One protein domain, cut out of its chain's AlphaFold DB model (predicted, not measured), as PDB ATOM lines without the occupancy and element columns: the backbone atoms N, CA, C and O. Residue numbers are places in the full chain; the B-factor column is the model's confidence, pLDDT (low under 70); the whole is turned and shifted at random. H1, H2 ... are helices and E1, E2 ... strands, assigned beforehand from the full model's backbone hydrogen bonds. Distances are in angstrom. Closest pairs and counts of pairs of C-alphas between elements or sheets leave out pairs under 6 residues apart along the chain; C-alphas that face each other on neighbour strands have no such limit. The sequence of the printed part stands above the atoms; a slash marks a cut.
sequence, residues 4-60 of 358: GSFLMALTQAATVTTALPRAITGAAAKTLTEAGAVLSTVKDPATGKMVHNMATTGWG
ATOM      1  N   GLY A   4     132.881 171.926 160.859       60.22
ATOM      2  CA  GLY A   4     133.362 172.200 159.503       60.22
ATOM      3  C   GLY A   4     134.827 172.640 159.457       60.22
ATOM      4  O   GLY A   4     135.593 172.099 158.670       60.22
ATOM      5  N   SER A   5     135.252 173.555 160.338       64.12
ATOM      6  CA  SER A   5     136.665 173.970 160.411       64.12
ATOM      7  C   SER A   5     137.612 172.846 160.838       64.12
ATOM      8  O   SER A   5     138.740 172.793 160.359       64.12
ATOM      9  N   PHE A   6     137.146 171.916 161.675       70.06
ATOM     10  CA  PHE A   6     137.910 170.720 162.035       70.06
ATOM     11  C   PHE A   6     138.044 169.750 160.851       70.06
ATOM     12  O   PHE A   6     139.145 169.299 160.552       70.06
ATOM     13  N   LEU A   7     136.951 169.474 160.130       68.00
ATOM     14  CA  LEU A   7     136.969 168.601 158.949       68.00
ATOM     15  C   LEU A   7     137.835 169.167 157.814       68.00
ATOM     16  O   LEU A   7     138.528 168.407 157.142       68.00
ATOM     17  N   MET A   8     137.844 170.491 157.636       65.81
ATOM     18  CA  MET A   8     138.725 171.177 156.683       65.81
ATOM     19  C   MET A   8     140.214 171.055 157.032       65.81
ATOM     20  O   MET A   8     141.053 171.182 156.145       65.81
ATOM     21  N   ALA A   9     140.550 170.784 158.296       66.38
ATOM     22  CA  ALA A   9     141.926 170.593 158.743       66.38
ATOM     23  C   ALA A   9     142.428 169.141 158.599       66.38
ATOM     24  O   ALA A   9     143.619 168.892 158.785       66.38
ATOM     25  N   LEU A  10     141.553 168.176 158.279       70.50
ATOM     26  CA  LEU A  10     141.956 166.784 158.049       70.50
ATOM     27  C   LEU A  10     142.787 166.657 156.762       70.50
ATOM     28  O   LEU A  10     142.592 167.399 155.801       70.50
ATOM     29  N   THR A  11     143.712 165.694 156.721       63.69
ATOM     30  CA  THR A  11     144.600 165.480 155.567       63.69
ATOM     31  C   THR A  11     143.814 165.117 154.304       63.69
ATOM     32  O   THR A  11     143.119 164.106 154.266       63.69
ATOM     33  N   GLN A  12     143.979 165.934 153.262       67.44
ATOM     34  CA  GLN A  12     143.241 165.903 151.986       67.44
ATOM     35  C   GLN A  12     144.084 165.420 150.797       67.44
ATOM     36  O   GLN A  12     143.703 165.598 149.638       67.44
ATOM     37  N   ALA A  13     145.266 164.879 151.082       68.25
ATOM     38  CA  ALA A  13     146.210 164.447 150.071       68.25
ATOM     39  C   ALA A  13     145.766 163.104 149.477       68.25
ATOM     40  O   ALA A  13     145.692 162.102 150.188       68.25
ATOM     41  N   ALA A  14     145.497 163.083 148.174       67.44
ATOM     42  CA  ALA A  14     145.314 161.851 147.418       67.44
ATOM     43  C   ALA A  14     146.533 161.643 146.519       67.44
ATOM     44  O   ALA A  14     146.904 162.530 145.748       67.44
ATOM     45  N   THR A  15     147.153 160.470 146.621       76.25
ATOM     46  CA  THR A  15     148.299 160.093 145.792       76.25
ATOM     47  C   THR A  15     147.839 159.112 144.730       76.25
ATOM     48  O   THR A  15     147.379 158.017 145.051       76.25
ATOM     49  N   VAL A  16     147.974 159.497 143.464       75.56
ATOM     50  CA  VAL A  16     147.795 158.582 142.334       75.56
ATOM     51  C   VAL A  16     149.168 158.088 141.924       75.56
ATOM     52  O   VAL A  16     150.032 158.894 141.588       75.56
ATOM     53  N   THR A  17     149.354 156.771 141.945       83.06
ATOM     54  CA  THR A  17     150.600 156.122 141.536       83.06
ATOM     55  C   THR A  17     150.383 155.383 140.225       83.06
ATOM     56  O   THR A  17     149.528 154.504 140.140       83.06
ATOM     57  N   THR A  18     151.167 155.717 139.207       83.56
ATOM     58  CA  THR A  18     151.190 155.037 137.913       83.56
ATOM     59  C   THR A  18     152.509 154.298 137.728       83.56
ATOM     60  O   THR A  18     153.593 154.840 137.958       83.56
ATOM     61  N   ALA A  19     152.416 153.036 137.308       84.69
ATOM     62  CA  ALA A  19     153.584 152.247 136.951       84.69
ATOM     63  C   ALA A  19     154.129 152.719 135.597       84.69
ATOM     64  O   ALA A  19     153.394 152.856 134.619       84.69
ATOM     65  N   LEU A  20     155.433 152.959 135.544       83.56
ATOM     66  CA  LEU A  20     156.161 153.368 134.359       83.56
ATOM     67  C   LEU A  20     156.887 152.164 133.740       83.56
ATOM     68  O   LEU A  20     157.487 151.365 134.461       83.56
ATOM     69  N   PRO A  21     156.933 152.069 132.399       81.06
ATOM     70  CA  PRO A  21     157.635 150.988 131.710       81.06
ATOM     71  C   PRO A  21     159.166 151.066 131.845       81.06
ATOM     72  O   PRO A  21     159.854 150.088 131.572       81.06
ATOM     73  N   ARG A  22     159.717 152.220 132.246       84.44
ATOM     74  CA  ARG A  22     161.156 152.431 132.479       84.44
ATOM     75  C   ARG A  22     161.402 153.555 133.481       84.44
ATOM     76  O   ARG A  22     160.552 154.430 133.644       84.44
ATOM     77  N   ALA A  23     162.592 153.576 134.079       84.56
ATOM     78  CA  ALA A  23     163.049 154.705 134.881       84.56
ATOM     79  C   ALA A  23     163.105 155.981 134.030       84.56
ATOM     80  O   ALA A  23     163.718 156.000 132.960       84.56
ATOM     81  N   ILE A  24     162.502 157.059 134.528       83.81
ATOM     82  CA  ILE A  24     162.701 158.403 133.988       83.81
ATOM     83  C   ILE A  24     163.871 159.025 134.752       83.81
ATOM     84  O   ILE A  24     163.867 159.047 135.980       83.81
ATOM     85  N   THR A  25     164.884 159.505 134.032       86.06
ATOM     86  CA  THR A  25     166.112 160.085 134.600       86.06
ATOM     87  C   THR A  25     166.470 161.403 133.903       86.06
ATOM     88  O   THR A  25     165.857 161.781 132.901       86.06
ATOM     89  N   GLY A  26     167.447 162.132 134.447       88.38
ATOM     90  CA  GLY A  26     167.971 163.356 133.838       88.38
ATOM     91  C   GLY A  26     166.967 164.513 133.815       88.38
ATOM     92  O   GLY A  26     166.190 164.697 134.752       88.38
ATOM     93  N   ALA A  27     166.986 165.305 132.739       85.38
ATOM     94  CA  ALA A  27     166.181 166.523 132.616       85.38
ATOM     95  C   ALA A  27     164.668 166.265 132.748       85.38
ATOM     96  O   ALA A  27     163.982 167.013 133.434       85.38
ATOM     97  N   ALA A  28     164.164 165.164 132.180       82.69
ATOM     98  CA  ALA A  28     162.750 164.799 132.273       82.69
ATOM     99  C   ALA A  28     162.323 164.455 133.712       82.69
ATOM    100  O   ALA A  28     161.228 164.820 134.129       82.69
ATOM    101  N   ALA A  29     163.194 163.794 134.485       85.44
ATOM    102  CA  ALA A  29     162.924 163.518 135.896       85.44
ATOM    103  C   ALA A  29     162.847 164.817 136.703       85.44
ATOM    104  O   ALA A  29     161.913 165.003 137.476       85.44
ATOM    105  N   LYS A  30     163.783 165.741 136.454       85.56
ATOM    106  CA  LYS A  30     163.813 167.052 137.104       85.56
ATOM    107  C   LYS A  30     162.533 167.851 136.833       85.56
ATOM    108  O   LYS A  30     161.903 168.297 137.782       85.56
ATOM    109  N   THR A  31     162.099 167.949 135.575       86.44
ATOM    110  CA  THR A  31     160.864 168.665 135.204       86.44
ATOM    111  C   THR A  31     159.615 168.061 135.850       86.44
ATOM    112  O   THR A  31     158.747 168.791 136.315       86.44
ATOM    113  N   LEU A  32     159.515 166.729 135.912       83.62
ATOM    114  CA  LEU A  32     158.366 166.052 136.526       83.62
ATOM    115  C   LEU A  32     158.337 166.245 138.044       83.62
ATOM    116  O   LEU A  32     157.270 166.471 138.610       83.62
ATOM    117  N   THR A  33     159.498 166.211 138.699       85.00
ATOM    118  CA  THR A  33     159.594 166.478 140.138       85.00
ATOM    119  C   THR A  33     159.336 167.943 140.479       85.00
ATOM    120  O   THR A  33     158.638 168.215 141.451       85.00
ATOM    121  N   GLU A  34     159.786 168.886 139.649       85.56
ATOM    122  CA  GLU A  34     159.441 170.312 139.772       85.56
ATOM    123  C   GLU A  34     157.941 170.571 139.547       85.56
ATOM    124  O   GLU A  34     157.366 171.445 140.190       85.56
ATOM    125  N   ALA A  35     157.281 169.769 138.706       79.56
ATOM    126  CA  ALA A  35     155.830 169.786 138.514       79.56
ATOM    127  C   ALA A  35     155.038 169.052 139.624       79.56
ATOM    128  O   ALA A  35     153.814 168.954 139.535       79.56
ATOM    129  N   GLY A  36     155.706 168.537 140.667       78.31
ATOM    130  CA  GLY A  36     155.067 167.914 141.834       78.31
ATOM    131  C   GLY A  36     154.922 166.387 141.787       78.31
ATOM    132  O   GLY A  36     154.233 165.819 142.637       78.31
ATOM    133  N   ALA A  37     155.555 165.698 140.831       83.50
ATOM    134  CA  ALA A  37     155.557 164.236 140.762       83.50
ATOM    135  C   ALA A  37     156.737 163.609 141.535       83.50
ATOM    136  O   ALA A  37     157.903 163.956 141.351       83.50
ATOM    137  N   VAL A  38     156.450 162.601 142.351       85.19
ATOM    138  CA  VAL A  38     157.436 161.769 143.045       85.19
ATOM    139  C   VAL A  38     157.749 160.545 142.191       85.19
ATOM    140  O   VAL A  38     156.908 159.668 141.995       85.19
ATOM    141  N   LEU A  39     158.977 160.466 141.682       87.00
ATOM    142  CA  LEU A  39     159.471 159.298 140.956       87.00
ATOM    143  C   LEU A  39     160.123 158.326 141.943       87.00
ATOM    144  O   LEU A  39     161.023 158.706 142.687       87.00
ATOM    145  N   SER A  40     159.694 157.066 141.947       86.12
ATOM    146  CA  SER A  40     160.323 156.015 142.753       86.12
ATOM    147  C   SER A  40     160.629 154.788 141.905       86.12
ATOM    148  O   SER A  40     159.974 154.512 140.906       86.12
ATOM    149  N   THR A  41     161.674 154.055 142.269       83.38
ATOM    150  CA  THR A  41     161.998 152.764 141.661       83.38
ATOM    151  C   THR A  41     162.160 151.766 142.790       83.38
ATOM    152  O   THR A  41     163.056 151.910 143.617       83.38
ATOM    153  N   VAL A  42     161.260 150.791 142.853       81.12
ATOM    154  CA  VAL A  42     161.173 149.825 143.951       81.12
ATOM    155  C   VAL A  42     161.306 148.427 143.367       81.12
ATOM    156  O   VAL A  42     160.767 148.136 142.302       81.12
ATOM    157  N   LYS A  43     162.050 147.553 144.041       80.81
ATOM    158  CA  LYS A  43     162.132 146.143 143.663       80.81
ATOM    159  C   LYS A  43     160.848 145.444 144.110       80.81
ATOM    160  O   LYS A  43     160.559 145.435 145.303       80.81
ATOM    161  N   ASP A  44     160.091 144.887 143.170       75.19
ATOM    162  CA  ASP A  44     158.868 144.140 143.464       75.19
ATOM    163  C   ASP A  44     159.215 142.877 144.278       75.19
ATOM    164  O   ASP A  44     159.976 142.034 143.789       75.19
ATOM    165  N   PRO A  45     158.683 142.724 145.505       73.94
ATOM    166  CA  PRO A  45     158.948 141.564 146.349       73.94
ATOM    167  C   PRO A  45     158.491 140.230 145.742       73.94
ATOM    168  O   PRO A  45     159.073 139.199 146.067       73.94
ATOM    169  N   ALA A  46     157.473 140.231 144.874       77.19
ATOM    170  CA  ALA A  46     156.890 139.015 144.302       77.19
ATOM    171  C   ALA A  46     157.607 138.549 143.026       77.19
ATOM    172  O   ALA A  46     157.742 137.350 142.791       77.19
ATOM    173  N   THR A  47     158.074 139.483 142.195       78.62
ATOM    174  CA  THR A  47     158.691 139.166 140.892       78.62
ATOM    175  C   THR A  47     160.194 139.425 140.842       78.62
ATOM    176  O   THR A  47     160.858 139.037 139.881       78.62
ATOM    177  N   GLY A  48     160.752 140.108 141.847       78.81
ATOM    178  CA  GLY A  48     162.158 140.509 141.905       78.81
ATOM    179  C   GLY A  48     162.560 141.567 140.870       78.81
ATOM    180  O   GLY A  48     163.725 141.975 140.854       78.81
ATOM    181  N   LYS A  49     161.627 142.014 140.016       81.56
ATOM    182  CA  LYS A  49     161.858 143.008 138.965       81.56
ATOM    183  C   LYS A  49     161.812 144.424 139.533       81.56
ATOM    184  O   LYS A  49     161.110 144.703 140.502       81.56
ATOM    185  N   MET A  50     162.562 145.331 138.912       79.38
ATOM    186  CA  MET A  50     162.485 146.753 139.243       79.38
ATOM    187  C   MET A  50     161.191 147.329 138.667       79.38
ATOM    188  O   MET A  50     160.957 147.238 137.464       79.38
ATOM    189  N   VAL A  51     160.363 147.919 139.525       81.62
ATOM    190  CA  VAL A  51     159.143 148.634 139.149       81.62
ATOM    191  C   VAL A  51     159.398 150.118 139.325       81.62
ATOM    192  O   VAL A  51     159.799 150.580 140.394       81.62
ATOM    193  N   HIS A  52     159.181 150.869 138.254       87.50
ATOM    194  CA  HIS A  52     159.311 152.317 138.245       87.50
ATOM    195  C   HIS A  52     157.924 152.913 138.442       87.50
ATOM    196  O   HIS A  52     156.991 152.517 137.756       87.50
ATOM    197  N   ASN A  53     157.777 153.857 139.360       86.88
ATOM    198  CA  ASN A  53     156.508 154.489 139.678       86.88
ATOM    199  C   ASN A  53     156.635 156.001 139.548       86.88
ATOM    200  O   ASN A  53     157.645 156.590 139.941       86.88
ATOM    201  N   MET A  54     155.574 156.623 139.059       85.81
ATOM    202  CA  MET A  54     155.329 158.048 139.201       85.81
ATOM    203  C   MET A  54     154.130 158.222 140.118       85.81
ATOM    204  O   MET A  54     153.060 157.691 139.846       85.81
ATOM    205  N   ALA A  55     154.314 158.942 141.211       85.31
ATOM    206  CA  ALA A  55     153.251 159.279 142.134       85.31
ATOM    207  C   ALA A  55     153.011 160.785 142.088       85.31
ATOM    208  O   ALA A  55     153.937 161.564 142.276       85.31
ATOM    209  N   THR A  56     151.781 161.213 141.848       79.56
ATOM    210  CA  THR A  56     151.393 162.621 141.977       79.56
ATOM    211  C   THR A  56     150.456 162.745 143.162       79.56
ATOM    212  O   THR A  56     149.431 162.062 143.208       79.56
ATOM    213  N   THR A  57     150.803 163.607 144.114       74.31
ATOM    214  CA  THR A  57     149.955 163.896 145.270       74.31
ATOM    215  C   THR A  57     149.239 165.218 145.042       74.31
ATOM    216  O   THR A  57     149.869 166.270 144.983       74.31
ATOM    217  N   GLY A  58     147.918 165.160 144.905       67.38
ATOM    218  CA  GLY A  58     147.064 166.341 144.826       67.38
ATOM    219  C   GLY A  58     146.507 166.697 146.201       67.38
ATOM    220  O   GLY A  58     146.082 165.810 146.945       67.38
ATOM    221  N   TRP A  59     146.495 167.988 146.532       64.62
ATOM    222  CA  TRP A  59     145.774 168.523 147.689       64.62
ATOM    223  C   TRP A  59     144.389 169.006 147.240       64.62
ATOM    224  O   TRP A  59     144.279 169.626 146.184       64.62
ATOM    225  N   GLY A  60     143.344 168.735 148.027       63.50
ATOM    226  CA  GLY A  60     141.972 169.166 147.712       63.50
ATOM    227  C   GLY A  60     141.123 168.119 146.986       63.50
ATOM    228  O   GLY A  60     140.327 168.468 146.119       63.50
TER     229      GLY A  60
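Overview. This is residues 4 to 60 of the 358 residues of the protein "Cellobiose PTS, EIIC" of Lactobacillus perolens DSM 12744 (UniProt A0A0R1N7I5). A strongly twisted sheet of three strands, with the long strand E3 between E1 and E2, forms the body; helix H2 sits beside the strands near the start of E2, and the short helix H1 lies away from the sheet at the far end of the link before E1. The whole is flat, spanning 45 by 31 by 11 A, and only just loose, close to extended, with a radius of gyration of the C-alphas of 14.9 A. The printed part has 57 residues with two named helices and three named strands, in the order H1, E1, H2, E2, E3. The sheet's order is E1, E3, E2, antiparallel throughout, and the class is mixed, helices and strands.

Arrangement. The inner strand E3, residues 50 to 59, is the antiparallel neighbour of the edge strand E1, residues 13 to 20, with 153 degrees between their directions. C-alphas 15 and 57 face each other at 4.2 A, and N 18 and O 54 are within hydrogen-bond range at 2.8 A. The other edge strand, E2, residues 37 to 43, forms a hairpin with E3, antiparallel at 150 degrees; N 38 and O 55 are 2.7 A apart and N 53 and O 40 are 2.8 A apart. H2, residues 26 to 34, is on the sheet, at a height over the sheet of 6.7 A, but lies over none of its strands; its local plane rests on just 6 C-alphas of the sheet. The closest C-alphas of H2 and E2 are those of Thr 33 and Leu 39, 7.2 A apart. H2 and E3 are near each other, with 6 pairs of C-alphas within 10 A. E1, H2 and E2 form a split strand-helix-strand unit, two strands running the same way with E3 between them in the sheet, and its crossover is right-handed. H1, residues 4 to 8, is not on the sheet and is apart from H2, E2 and E3. In H1 and H2 every O i to N i+4 pair is within hydrogen-bond range.

Along the chain. E3 is 28.7 A from C-alpha 50 at (162.485, 146.753, 139.243) to C-alpha 59 at (145.774, 168.523, 147.689). E1 is 21.6 A long, E2 19.5 A, H2 12.5 A and H1 6.1 A. H1 begins with C-alpha 4 at (133.362, 172.200, 159.503).

Size, cuts and confidence. The two C-alphas farthest apart, those of Gly 4 and Gly 48, are 46.3 A apart. The printed part has no cut. The links H1 to E1, E1 to H2 and H2 to E2 are tight, and E2 to E3 is short. The mean pLDDT of the printed part is 78.5; it is under 70 at residues 4 to 5, 7 to 9, 11 to 14 and 58 to 60.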